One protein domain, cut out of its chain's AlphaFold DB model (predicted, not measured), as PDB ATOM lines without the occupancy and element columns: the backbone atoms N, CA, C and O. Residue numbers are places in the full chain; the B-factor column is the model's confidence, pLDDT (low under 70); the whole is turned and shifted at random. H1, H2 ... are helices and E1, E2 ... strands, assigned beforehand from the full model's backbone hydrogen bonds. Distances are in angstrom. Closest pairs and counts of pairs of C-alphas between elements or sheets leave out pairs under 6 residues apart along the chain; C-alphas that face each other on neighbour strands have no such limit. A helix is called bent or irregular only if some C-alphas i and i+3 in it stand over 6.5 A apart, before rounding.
ATOM      1  N   GLU A  20      -4.182  36.587 -36.684       79.38
ATOM      2  CA  GLU A  20      -4.741  36.594 -35.331       79.38
ATOM      3  C   GLU A  20      -3.792  35.867 -34.381       79.38
ATOM      4  O   GLU A  20      -3.199  34.856 -34.753       79.38
ATOM      5  N   ASN A  21      -3.640  36.372 -33.155       79.25
ATOM      6  CA  ASN A  21      -2.826  35.717 -32.134       79.25
ATOM      7  C   ASN A  21      -3.739  35.155 -31.041       79.25
ATOM      8  O   ASN A  21      -4.564  35.887 -30.496       79.25
ATOM      9  N   GLY A  22      -3.558  33.884 -30.700       82.25
ATOM     10  CA  GLY A  22      -4.275  33.196 -29.637       82.25
ATOM     11  C   GLY A  22      -3.364  32.857 -28.461       82.25
ATOM     12  O   GLY A  22      -2.176  32.575 -28.630       82.25
ATOM     13  N   PHE A  23      -3.946  32.852 -27.264       85.44
ATOM     14  CA  PHE A  23      -3.325  32.348 -26.044       85.44
ATOM     15  C   PHE A  23      -4.289  31.395 -25.349       85.44
ATOM     16  O   PHE A  23      -5.480  31.682 -25.226       85.44
ATOM     17  N   SER A  24      -3.800  30.236 -24.925       86.44
ATOM     18  CA  SER A  24      -4.629  29.215 -24.288       86.44
ATOM     19  C   SER A  24      -3.880  28.526 -23.162       86.44
ATOM     20  O   SER A  24      -2.797  27.986 -23.369       86.44
ATOM     21  N   GLU A  25      -4.489  28.491 -21.982       88.44
ATOM     22  CA  GLU A  25      -4.056  27.620 -20.895       88.44
ATOM     23  C   GLU A  25      -4.517  26.188 -21.185       88.44
ATOM     24  O   GLU A  25      -5.708  25.907 -21.325       88.44
ATOM     25  N   LEU A  26      -3.567  25.264 -21.309       87.56
ATOM     26  CA  LEU A  26      -3.862  23.886 -21.703       87.56
ATOM     27  C   LEU A  26      -4.349  23.043 -20.523       87.56
ATOM     28  O   LEU A  26      -5.093  22.086 -20.724       87.56
ATOM     29  N   ASN A  27      -3.967  23.407 -19.298       87.94
ATOM     30  CA  ASN A  27      -4.342  22.686 -18.081       87.94
ATOM     31  C   ASN A  27      -5.846  22.764 -17.779       87.94
ATOM     32  O   ASN A  27      -6.410  21.798 -17.266       87.94
ATOM     33  N   SER A  28      -6.494  23.883 -18.111       83.75
ATOM     34  CA  SER A  28      -7.916  24.144 -17.847       83.75
ATOM     35  C   SER A  28      -8.823  23.867 -19.056       83.75
ATOM     36  O   SER A  28     -10.045  23.788 -18.919       83.75
ATOM     37  N   SER A  29      -8.250  23.672 -20.245       80.25
ATOM     38  CA  SER A  29      -8.998  23.623 -21.502       80.25
ATOM     39  C   SER A  29      -9.317  22.193 -21.960       80.25
ATOM     40  O   SER A  29      -8.443  21.418 -22.359       80.25
ATOM     41  N   HIS A  30     -10.610  21.839 -21.955       76.56
ATOM     42  CA  HIS A  30     -11.098  20.508 -22.344       76.56
ATOM     43  C   HIS A  30     -10.675  20.063 -23.764       76.56
ATOM     44  O   HIS A  30     -10.250  18.910 -23.907       76.56
ATOM     45  N   PRO A  31     -10.718  20.921 -24.808       81.19
ATOM     46  CA  PRO A  31     -10.248  20.562 -26.150       81.19
ATOM     47  C   PRO A  31      -8.799  20.058 -26.205       81.19
ATOM     48  O   PRO A  31      -8.467  19.239 -27.060       81.19
ATOM     49  N   PHE A  32      -7.943  20.489 -25.275       81.06
ATOM     50  CA  PHE A  32      -6.520  20.156 -25.277       81.06
ATOM     51  C   PHE A  32      -6.147  19.018 -24.326       81.06
ATOM     52  O   PHE A  32      -4.974  18.666 -24.238       81.06
ATOM     53  N   LYS A  33      -7.114  18.364 -23.668       85.00
ATOM     54  CA  LYS A  33      -6.847  17.325 -22.655       85.00
ATOM     55  C   LYS A  33      -5.952  16.190 -23.160       85.00
ATOM     56  O   LYS A  33      -5.022  15.787 -22.470       85.00
ATOM     57  N   LYS A  34      -6.205  15.678 -24.370       85.38
ATOM     58  CA  LYS A  34      -5.363  14.625 -24.976       85.38
ATOM     59  C   LYS A  34      -3.941  15.115 -25.225       85.38
ATOM     60  O   LYS A  34      -2.989  14.387 -24.976       85.38
ATOM     61  N   TRP A  35      -3.804  16.350 -25.694       84.44
ATOM     62  CA  TRP A  35      -2.503  16.926 -25.995       84.44
ATOM     63  C   TRP A  35      -1.707  17.228 -24.725       84.44
ATOM     64  O   TRP A  35      -0.513  16.953 -24.675       84.44
ATOM     65  N   LEU A  36      -2.381  17.689 -23.671       88.00
ATOM     66  CA  LEU A  36      -1.792  17.882 -22.351       88.00
ATOM     67  C   LEU A  36      -1.200  16.579 -21.799       88.00
ATOM     68  O   LEU A  36      -0.114  16.610 -21.233       88.00
ATOM     69  N   ILE A  37      -1.865  15.433 -21.995       88.81
ATOM     70  CA  ILE A  37      -1.323  14.121 -21.594       88.81
ATOM     71  C   ILE A  37       0.005  13.845 -22.309       88.81
ATOM     72  O   ILE A  37       0.978  13.460 -21.665       88.81
ATOM     73  N   THR A  38       0.073  14.080 -23.622       89.12
ATOM     74  CA  THR A  38       1.319  13.919 -24.387       89.12
ATOM     75  C   THR A  38       2.404  14.877 -23.905       89.12
ATOM     76  O   THR A  38       3.536  14.458 -23.696       89.12
ATOM     77  N   LEU A  39       2.068  16.149 -23.673       88.88
ATOM     78  CA  LEU A  39       3.026  17.141 -23.181       88.88
ATOM     79  C   LEU A  39       3.595  16.760 -21.811       88.88
ATOM     80  O   LEU A  39       4.798  16.888 -21.604       88.88
ATOM     81  N   LYS A  40       2.756  16.247 -20.909       90.62
ATOM     82  CA  LYS A  40       3.196  15.773 -19.593       90.62
ATOM     83  C   LYS A  40       4.075  14.529 -19.678       90.62
ATOM     84  O   LYS A  40       5.046  14.414 -18.939       90.62
ATOM     85  N   SER A  41       3.766  13.620 -20.600       91.12
ATOM     86  CA  SER A  41       4.598  12.439 -20.853       91.12
ATOM     87  C   SER A  41       5.973  12.810 -21.413       91.12
ATOM     88  O   SER A  41       6.969  12.213 -21.017       91.12
ATOM     89  N   ASP A  42       6.027  13.773 -22.335       89.75
ATOM     90  CA  ASP A  42       7.260  14.162 -23.027       89.75
ATOM     91  C   ASP A  42       8.143  15.091 -22.175       89.75
ATOM     92  O   ASP A  42       9.368  15.030 -22.263       89.75
ATOM     93  N   TYR A  43       7.528  15.971 -21.376       88.19
ATOM     94  CA  TYR A  43       8.214  17.088 -20.717       88.19
ATOM     95  C   TYR A  43       7.989  17.156 -19.198       88.19
ATOM     96  O   TYR A  43       8.483  18.084 -18.560       88.19
ATOM     97  N   GLY A  44       7.286  16.196 -18.595       89.81
ATOM     98  CA  GLY A  44       7.026  16.118 -17.151       89.81
ATOM     99  C   GLY A  44       5.789  16.893 -16.686       89.81
ATOM    100  O   GLY A  44       5.075  17.499 -17.470       89.81
ATOM    101  N   GLU A  45       5.501  16.886 -15.388       89.75
ATOM    102  CA  GLU A  45       4.376  17.666 -14.853       89.75
ATOM    103  C   GLU A  45       4.653  19.181 -14.900       89.75
ATOM    104  O   GLU A  45       5.803  19.626 -14.856       89.75
ATOM    105  N   GLY A  46       3.588  19.983 -15.012       88.69
ATOM    106  CA  GLY A  46       3.680  21.444 -15.040       88.69
ATOM    107  C   GLY A  46       2.426  22.152 -15.556       88.69
ATOM    108  O   GLY A  46       1.424  21.522 -15.930       88.69
ATOM    109  N   ARG A  47       2.493  23.488 -15.588       89.94
ATOM    110  CA  ARG A  47       1.497  24.344 -16.248       89.94
ATOM    111  C   ARG A  47       1.916  24.599 -17.687       89.94
ATOM    112  O   ARG A  47       3.046  24.995 -17.948       89.94
ATOM    113  N   TYR A  48       0.998  24.371 -18.611       89.06
ATOM    114  CA  TYR A  48       1.236  24.459 -20.039       89.06
ATOM    115  C   TYR A  48       0.348  25.520 -20.667       89.06
ATOM    116  O   TYR A  48      -0.865  25.553 -20.450       89.06
ATOM    117  N   TYR A  49       0.958  26.332 -21.518       87.81
ATOM    118  CA  TYR A  49       0.276  27.336 -22.315       87.81
ATOM    119  C   TYR A  49       0.610  27.139 -23.787       87.81
ATOM    120  O   TYR A  49       1.713  26.726 -24.142       87.81
ATOM    121  N   MET A  50      -0.341  27.457 -24.652       86.69
ATOM    122  CA  MET A  50      -0.131  27.542 -26.088       86.69
ATOM    123  C   MET A  50      -0.287  28.986 -26.531       86.69
ATOM    124  O   MET A  50      -1.293  29.630 -26.234       86.69
ATOM    125  N   PHE A  51       0.681  29.443 -27.312       85.50
ATOM    126  CA  PHE A  51       0.537  30.615 -28.155       85.50
ATOM    127  C   PHE A  51       0.361  30.176 -29.590       85.50
ATOM    128  O   PHE A  51       1.130  29.350 -30.072       85.50
ATOM    129  N   SER A  52      -0.621  30.734 -30.277       82.81
ATOM    130  CA  SER A  52      -0.836  30.513 -31.701       82.81
ATOM    131  C   SER A  52      -0.836  31.838 -32.445       82.81
ATOM    132  O   SER A  52      -1.252  32.866 -31.917       82.81
ATOM    133  N   ALA A  53      -0.368  31.816 -33.684       82.00
ATOM    134  CA  ALA A  53      -0.566  32.884 -34.645       82.00
ATOM    135  C   ALA A  53      -1.091  32.262 -35.942       82.00
ATOM    136  O   ALA A  53      -0.489  31.339 -36.486       82.00
ATOM    137  N   ILE A  54      -2.240  32.736 -36.396       77.44
ATOM    138  CA  ILE A  54      -3.060  32.127 -37.446       77.44
ATOM    139  C   ILE A  54      -3.137  33.138 -38.586       77.44
ATOM    140  O   ILE A  54      -3.692  34.215 -38.384       77.44
ATOM    141  N   ASP A  55      -2.528  32.841 -39.740       76.88
ATOM    142  CA  ASP A  55      -2.675  33.643 -40.957       76.88
ATOM    143  C   ASP A  55      -3.990  33.297 -41.671       76.88
ATOM    144  O   ASP A  55      -4.181  32.200 -42.187       76.88
ATOM    145  N   PHE A  56      -4.904  34.257 -41.691       70.88
ATOM    146  CA  PHE A  56      -6.177  34.215 -42.399       70.88
ATOM    147  C   PHE A  56      -6.088  34.789 -43.819       70.88
ATOM    148  O   PHE A  56      -7.125  34.995 -44.451       70.88
ATOM    149  N   THR A  57      -4.894  35.095 -44.351       69.25
ATOM    150  CA  THR A  57      -4.807  35.382 -45.790       69.25
ATOM    151  C   THR A  57      -5.189  34.145 -46.597       69.25
ATOM    152  O   THR A  57      -4.727  33.048 -46.309       69.25
ATOM    153  N   GLU A  58      -5.966  34.330 -47.666       63.78
ATOM    154  CA  GLU A  58      -6.369  33.240 -48.576       63.78
ATOM    155  C   GLU A  58      -5.170  32.454 -49.133       63.78
ATOM    156  O   GLU A  58      -5.282  31.287 -49.490       63.78
ATOM    157  N   THR A  59      -4.006  33.103 -49.194       66.38
ATOM    158  CA  THR A  59      -2.762  32.528 -49.708       66.38
ATOM    159  C   THR A  59      -1.892  31.843 -48.648       66.38
ATOM    160  O   THR A  59      -0.970  31.119 -49.015       66.38
ATOM    161  N   GLY A  60      -2.097  32.127 -47.357       63.41
ATOM    162  CA  GLY A  60      -1.237  31.646 -46.267       63.41
ATOM    163  C   GLY A  60       0.236  32.072 -46.348       63.41
ATOM    164  O   GLY A  60       1.099  31.438 -45.740       63.41
ATOM    165  N   ILE A  61       0.556  33.102 -47.143       66.50
ATOM    166  CA  ILE A  61       1.939  33.523 -47.430       66.50
ATOM    167  C   ILE A  61       2.593  34.170 -46.203       66.50
ATOM    168  O   ILE A  61       3.816  34.145 -46.065       66.50
ATOM    169  N   ARG A  62       1.815  34.764 -45.294       67.06
ATOM    170  CA  ARG A  62       2.338  35.538 -44.161       67.06
ATOM    171  C   ARG A  62       2.487  34.667 -42.920       67.06
ATOM    172  O   ARG A  62       2.113  35.085 -41.824       67.06
ATOM    173  N   GLN A  63       3.067  33.480 -43.094       68.12
ATOM    174  CA  GLN A  63       3.340  32.566 -41.989       68.12
ATOM    175  C   GLN A  63       4.061  33.325 -40.859       68.12
ATOM    176  O   GLN A  63       5.030  34.056 -41.119       68.12
ATOM    177  N   PRO A  64       3.577  33.231 -39.608       70.81
ATOM    178  CA  PRO A  64       4.317  33.742 -38.464       70.81
ATOM    179  C   PRO A  64       5.710  33.112 -38.458       70.81
ATOM    180  O   PRO A  64       5.873  31.992 -38.913       70.81
ATOM    181  N   SER A  65       6.718  33.835 -37.970       73.56
ATOM    182  CA  SER A  65       8.015  33.220 -37.705       73.56
ATOM    183  C   SER A  65       8.115  32.838 -36.238       73.56
ATOM    184  O   SER A  65       7.634  33.565 -35.361       73.56
ATOM    185  N   LEU A  66       8.867  31.781 -35.954       72.06
ATOM    186  CA  LEU A  66       9.247  31.397 -34.600       72.06
ATOM    187  C   LEU A  66       9.792  32.573 -33.766       72.06
ATOM    188  O   LEU A  66       9.431  32.746 -32.603       72.06
ATOM    189  N   ALA A  67      10.637  33.425 -34.358       73.06
ATOM    190  CA  ALA A  67      11.178  34.605 -33.681       73.06
ATOM    191  C   ALA A  67      10.076  35.604 -33.291       73.06
ATOM    192  O   ALA A  67      10.101  36.177 -32.197       73.06
ATOM    193  N   ARG A  68       9.080  35.791 -34.163       74.94
ATOM    194  CA  ARG A  68       7.907  36.615 -33.866       74.94
ATOM    195  C   ARG A  68       7.052  35.982 -32.773       74.94
ATOM    196  O   ARG A  68       6.647  36.708 -31.870       74.94
ATOM    197  N   LEU A  69       6.805  34.676 -32.817       75.62
ATOM    198  CA  LEU A  69       6.060  33.970 -31.771       75.62
ATOM    199  C   LEU A  69       6.741  34.114 -30.406       75.62
ATOM    200  O   LEU A  69       6.100  34.554 -29.458       75.62
ATOM    201  N   LYS A  70       8.055  33.876 -30.320       75.88
ATOM    202  CA  LYS A  70       8.846  34.095 -29.093       75.88
ATOM    203  C   LYS A  70       8.731  35.534 -28.581       75.88
ATOM    204  O   LYS A  70       8.589  35.760 -27.382       75.88
ATOM    205  N   LYS A  71       8.732  36.523 -29.482       75.38
ATOM    206  CA  LYS A  71       8.509  37.928 -29.113       75.38
ATOM    207  C   LYS A  71       7.091  38.169 -28.585       75.38
ATOM    208  O   LYS A  71       6.940  38.884 -27.601       75.38
ATOM    209  N   LEU A  72       6.070  37.591 -29.213       74.94
ATOM    210  CA  LEU A  72       4.672  37.739 -28.797       74.94
ATOM    211  C   LEU A  72       4.411  37.117 -27.427       74.94
ATOM    212  O   LEU A  72       3.726  37.741 -26.624       74.94
ATOM    213  N   ILE A  73       5.012  35.961 -27.140       77.25
ATOM    214  CA  ILE A  73       4.994  35.338 -25.810       77.25
ATOM    215  C   ILE A  73       5.465  36.340 -24.755       77.25
ATOM    216  O   ILE A  73       4.739  36.644 -23.815       77.25
ATOM    217  N   ASN A  74       6.657  36.910 -24.951       69.88
ATOM    218  CA  ASN A  74       7.251  37.843 -23.992       69.88
ATOM    219  C   ASN A  74       6.419  39.120 -23.803       69.88
ATOM    220  O   ASN A  74       6.473  39.744 -22.746       69.88
ATOM    221  N   LEU A  75       5.662  39.522 -24.825       69.69
ATOM    222  CA  LEU A  75       4.792  40.696 -24.785       69.69
ATOM    223  C   LEU A  75       3.402  40.395 -24.218       69.69
ATOM    224  O   LEU A  75       2.645  41.332 -23.955       69.69
ATOM    225  N   HIS A  76       3.026  39.127 -24.056       73.75
ATOM    226  CA  HIS A  76       1.669  38.806 -23.664       73.75
ATOM    227  C   HIS A  76       1.466  38.999 -22.163       73.75
ATOM    228  O   HIS A  76       1.993  38.271 -21.322       73.75
ATOM    229  N   VAL A  77       0.644  39.991 -21.840       63.25
ATOM    230  CA  VAL A  77       0.312  40.396 -20.469       63.25
ATOM    231  C   VAL A  77      -0.395  39.308 -19.657       63.25
ATOM    232  O   VAL A  77      -0.353  39.357 -18.435       63.25
ATOM    233  N   ASN A  78      -0.993  38.314 -20.321       71.31
ATOM    234  CA  ASN A  78      -1.788  37.267 -19.678       71.31
ATOM    235  C   ASN A  78      -0.967  36.059 -19.195       71.31
ATOM    236  O   ASN A  78      -1.545  35.130 -18.634       71.31
ATOM    237  N   ILE A  79       0.356  36.042 -19.407       76.56
ATOM    238  CA  ILE A  79       1.217  35.013 -18.808       76.56
ATOM    239  C   ILE A  79       1.424  35.355 -17.325       76.56
ATOM    240  O   ILE A  79       1.902  36.457 -17.034       76.56
ATOM    241  N   PRO A  80       1.124  34.431 -16.396       81.25
ATOM    242  CA  PRO A  80       1.391  34.632 -14.975       81.25
ATOM    243  C   PRO A  80       2.868  34.964 -14.686       81.25
ATOM    244  O   PRO A  80       3.775  34.405 -15.304       81.25
ATOM    245  N   GLU A  81       3.136  35.884 -13.755       81.00
ATOM    246  CA  GLU A  81       4.503  36.358 -13.446       81.00
ATOM    247  C   GLU A  81       5.434  35.252 -12.933       81.00
ATOM    248  O   GLU A  81       6.629  35.235 -13.223       81.00
ATOM    249  N   ASP A  82       4.889  34.306 -12.180       82.12
ATOM    250  CA  ASP A  82       5.576  33.093 -11.748       82.12
ATOM    251  C   ASP A  82       5.956  32.203 -12.938       82.12
ATOM    252  O   ASP A  82       7.076  31.695 -12.984       82.12
ATOM    253  N   CYS A  83       5.092  32.101 -13.952       82.81
ATOM    254  CA  CYS A  83       5.446  31.416 -15.190       82.81
ATOM    255  C   CYS A  83       6.585  32.124 -15.936       82.81
ATOM    256  O   CYS A  83       7.514  31.457 -16.381       82.81
ATOM    257  N   LYS A  84       6.566  33.461 -16.040       80.50
ATOM    258  CA  LYS A  84       7.615  34.218 -16.755       80.50
ATOM    259  C   LYS A  84       9.022  33.953 -16.210       80.50
ATOM    260  O   LYS A  84       9.979  33.995 -16.978       80.50
ATOM    261  N   LYS A  85       9.154  33.673 -14.909       79.50
ATOM    262  CA  LYS A  85      10.445  33.390 -14.256       79.50
ATOM    263  C   LYS A  85      11.036  32.036 -14.653       79.50
ATOM    264  O   LYS A  85      12.244  31.942 -14.829       79.50
ATOM    265  N   ASN A  86      10.184  31.026 -14.818       79.62
ATOM    266  CA  ASN A  86      10.576  29.632 -15.046       79.62
ATOM    267  C   ASN A  86      10.061  29.105 -16.393       79.62
ATOM    268  O   ASN A  86       9.710  27.929 -16.527       79.62
ATOM    269  N   MET A  87       9.954  30.000 -17.374       83.31
ATOM    270  CA  MET A  87       9.353  29.710 -18.665       83.31
ATOM    271  C   MET A  87      10.304  28.884 -19.532       83.31
ATOM    272  O   MET A  87      11.370  29.358 -19.925       83.31
ATOM    273  N   GLU A  88       9.884  27.682 -19.903       85.44
ATOM    274  CA  GLU A  88      10.556  26.852 -20.894       85.44
ATOM    275  C   GLU A  88       9.748  26.849 -22.193       85.44
ATOM    276  O   GLU A  88       8.569  26.483 -22.229       85.44
ATOM    277  N   ILE A  89      10.389  27.276 -23.281       83.75
ATOM    278  CA  ILE A  89       9.773  27.283 -24.606       83.75
ATOM    279  C   ILE A  89       9.965  25.911 -25.248       83.75
ATOM    280  O   ILE A  89      11.072  25.545 -25.639       83.75
ATOM    281  N   ILE A  90       8.864  25.185 -25.412       82.62
ATOM    282  CA  ILE A  90       8.816  23.912 -26.123       82.62
ATOM    283  C   ILE A  90       8.589  24.219 -27.606       82.62
ATOM    284  O   ILE A  90       7.466  24.423 -28.077       82.62
ATOM    285  N   ASP A  91       9.696  24.261 -28.341       66.88
ATOM    286  CA  ASP A  91       9.781  24.648 -29.752       66.88
ATOM    287  C   ASP A  91       9.328  23.519 -30.698       66.88
ATOM    288  O   ASP A  91      10.083  22.984 -31.506       66.88
ATOM    289  N   LYS A  92       8.072  23.092 -30.551       61.44
ATOM    290  CA  LYS A  92       7.385  22.243 -31.529       61.44
ATOM    291  C   LYS A  92       6.428  23.126 -32.323       61.44
ATOM    292  O   LYS A  92       5.214  22.978 -32.189       61.44
ATOM    293  N   THR A  93       6.967  24.047 -33.125       59.00
ATOM    294  CA  THR A  93       6.157  24.801 -34.089       59.00
ATOM    295  C   THR A  93       5.439  23.835 -35.008       59.00
ATOM    296  O   THR A  93       6.056  23.141 -35.817       59.00
ATOM    297  N   ARG A  94       4.122  23.740 -34.845       57.28
ATOM    298  CA  ARG A  94       3.269  22.966 -35.738       57.28
ATOM    299  C   ARG A  94       2.509  23.918 -36.627       57.28
ATOM    300  O   ARG A  94       1.894  24.859 -36.132       57.28
ATOM    301  N   ASN A  95       2.537  23.616 -37.921       57.62
ATOM    302  CA  ASN A  95       1.607  24.224 -38.846       57.62
ATOM    303  C   ASN A  95       0.192  23.774 -38.447       57.62
ATOM    304  O   ASN A  95      -0.095  22.576 -38.433       57.62
ATOM    305  N   LEU A  96      -0.642  24.715 -38.015       56.62
ATOM    306  CA  LEU A  96      -1.954  24.448 -37.435       56.62
ATOM    307  C   LEU A  96      -2.985  24.031 -38.497       56.62
ATOM    308  O   LEU A  96      -3.961  23.374 -38.143       56.62
ATOM    309  N   TYR A  97      -2.785  24.397 -39.769       57.44
ATOM    310  CA  TYR A  97      -3.688  24.080 -40.883       57.44
ATOM    311  C   TYR A  97      -3.021  24.289 -42.258       57.44
ATOM    312  O   TYR A  97      -2.060  25.050 -42.396       57.44
ATOM    313  N   GLU A  98      -3.563  23.639 -43.294       52.00
ATOM    314  CA  GLU A  98      -3.256  23.931 -44.702       52.00
ATOM    315  C   GLU A  98      -3.785  25.334 -45.043       52.00
ATOM    316  O   GLU A  98      -4.955  25.524 -45.352       52.00
ATOM    317  N   GLY A  99      -2.941  26.346 -44.859       52.78
ATOM    318  CA  GLY A  99      -3.319  27.762 -44.937       52.78
ATOM    319  C   GLY A  99      -2.463  28.664 -44.048       52.78
ATOM    320  O   GLY A  99      -2.506  29.876 -44.198       52.78
ATOM    321  N   GLY A 100      -1.626  28.079 -43.182       61.97
ATOM    322  CA  GLY A 100      -0.554  28.785 -42.489       61.97
ATOM    323  C   GLY A 100      -0.949  29.275 -41.105       61.97
ATOM    324  O   GLY A 100      -1.517  30.339 -40.944       61.97
ATOM    325  N   GLY A 101      -0.544  28.554 -40.071       70.06
ATOM    326  CA  GLY A 101      -0.590  29.055 -38.702       70.06
ATOM    327  C   GLY A 101       0.467  28.353 -37.882       70.06
ATOM    328  O   GLY A 101       0.680  27.165 -38.068       70.06
ATOM    329  N   GLU A 102       1.139  29.051 -36.984       78.38
ATOM    330  CA  GLU A 102       2.152  28.450 -36.124       78.38
ATOM    331  C   GLU A 102       1.692  28.506 -34.673       78.38
ATOM    332  O   GLU A 102       1.138  29.513 -34.225       78.38
ATOM    333  N   SER A 103       1.944  27.439 -33.919       81.81
ATOM    334  CA  SER A 103       1.824  27.465 -32.465       81.81
ATOM    335  C   SER A 103       3.131  27.134 -31.781       81.81
ATOM    336  O   SER A 103       3.945  26.380 -32.291       81.81
ATOM    337  N   ILE A 104       3.316  27.682 -30.593       84.94
ATOM    338  CA  ILE A 104       4.431  27.376 -29.716       84.94
ATOM    339  C   ILE A 104       3.879  27.054 -28.337       84.94
ATOM    340  O   ILE A 104       2.931  27.688 -27.860       84.94
ATOM    341  N   ILE A 105       4.447  26.027 -27.720       87.12
ATOM    342  CA  ILE A 105       4.044  25.592 -26.392       87.12
ATOM    343  C   ILE A 105       5.044  26.134 -25.389       87.12
ATOM    344  O   ILE A 105       6.249  26.172 -25.626       87.12
ATOM    345  N   ILE A 106       4.520  26.549 -24.254       87.88
ATOM    346  CA  ILE A 106       5.291  26.975 -23.106       87.88
ATOM    347  C   ILE A 106       4.967  26.028 -21.974       87.88
ATOM    348  O   ILE A 106       3.794  25.764 -21.698       87.88
ATOM    349  N   LYS A 107       6.009  25.566 -21.300       89.38
ATOM    350  CA  LYS A 107       5.902  24.950 -19.990       89.38
ATOM    351  C   LYS A 107       6.373  25.955 -18.951       89.38
ATOM    352  O   LYS A 107       7.428  26.563 -19.091       89.38
ATOM    353  N   CYS A 108       5.588  26.114 -17.904       87.06
ATOM    354  CA  CYS A 108       5.971  26.849 -16.715       87.06
ATOM    355  C   CYS A 108       6.263  25.819 -15.632       87.06
ATOM    356  O   CYS A 108       5.373  25.054 -15.236       87.06
ATOM    357  N   SER A 109       7.516  25.783 -15.196       72.50
ATOM    358  CA  SER A 109       7.941  24.971 -14.058       72.50
ATOM    359  C   SER A 109       7.499  25.657 -12.765       72.50
ATOM    360  O   SER A 109       7.691  26.867 -12.620       72.50
TER     361      SER A 109
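What this domain is: This is residues 20 to 109 of the 110 residues of an uncharacterized protein of Shewanella putrefaciens (UniProt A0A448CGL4). A twisted sheet of four strands makes the core, with the longest helix, H1, across one face and H2 slantwise over the opposite face. The small helix H3 packs at one end of the sheet, near the last residues of E4, while the links from E2 to H2 and from E3 to E4 lie at the other end. The 90 printed residues include three named helices and four named strands, in the order E1, H1, E2, H2, H3, E3, E4; the sheet runs E1, E2, E4, E3, antiparallel throughout, and the class is mixed, helices and strands. The whole is compact, with a radius of gyration of the C-alphas of 13.1 A, and spans 38 by 27 by 19 A.

How they stand to each other: In the sheet, E2, residues 47 to 55, and E4, residues 101 to 108, are inner strands, antiparallel at 165 degrees; N 51 and O 104 are 2.9 A apart, within hydrogen-bond range. The edge strand E1, residues 20 to 25, is antiparallel to E2 at 165 degrees, with N 22 and O 52 at 2.8 A. The other edge strand, E3, residues 87 to 95, forms a hairpin with E4, at 157 degrees, with N 90 and O 105 at 2.8 A. H1, residues 30 to 43, is on the sheet at a height of 9.7 A and runs across the strands, at 64 degrees to E2 on the local plane; its closest C-alphas to E2 are those of Leu 36 and Tyr 48, 7.6 A. H2, residues 66 to 75, is on the opposite face at a height of 8.7 A, slantwise to E2 at 56 degrees on the local plane; the C-alphas of Phe 51 and Ile 73, the closest of E2 and H2, are 6.9 A apart. H3, residues 81 to 85, is on the sheet at a height of 6.8 A; its closest C-alphas to E4 are those of Cys 83 and Cys 108, 4.8 A. E2, H2, H3 and E3 form a split strand-helix-strand unit, two strands running the same way with E4 between them, and its crossover is right-handed. In H2 and H3 every O i to N i+4 pair is within hydrogen-bond range; in H1, 8 of 10 are.

Where its parts are: E1 begins at C-alpha 20, (-4.741, 36.594, -35.331). E2 is 26.7 A long, E4 23.1 A, E3 22.3 A and H1 19.7 A. H1 is irregular: C-alphas 31 and 34 are 7.8 A apart. E4 ends at C-alpha 108, (5.971, 26.849, -16.715).

The domain as a whole: The two C-alphas farthest apart, those of Thr 59 and Asp 82, are 38.9 A apart. The printed part has no cut, and no link is long. The mean pLDDT of the printed part is 77.8; residues 57 to 63, 74 to 75, 77 and 91 to 100 are under 70.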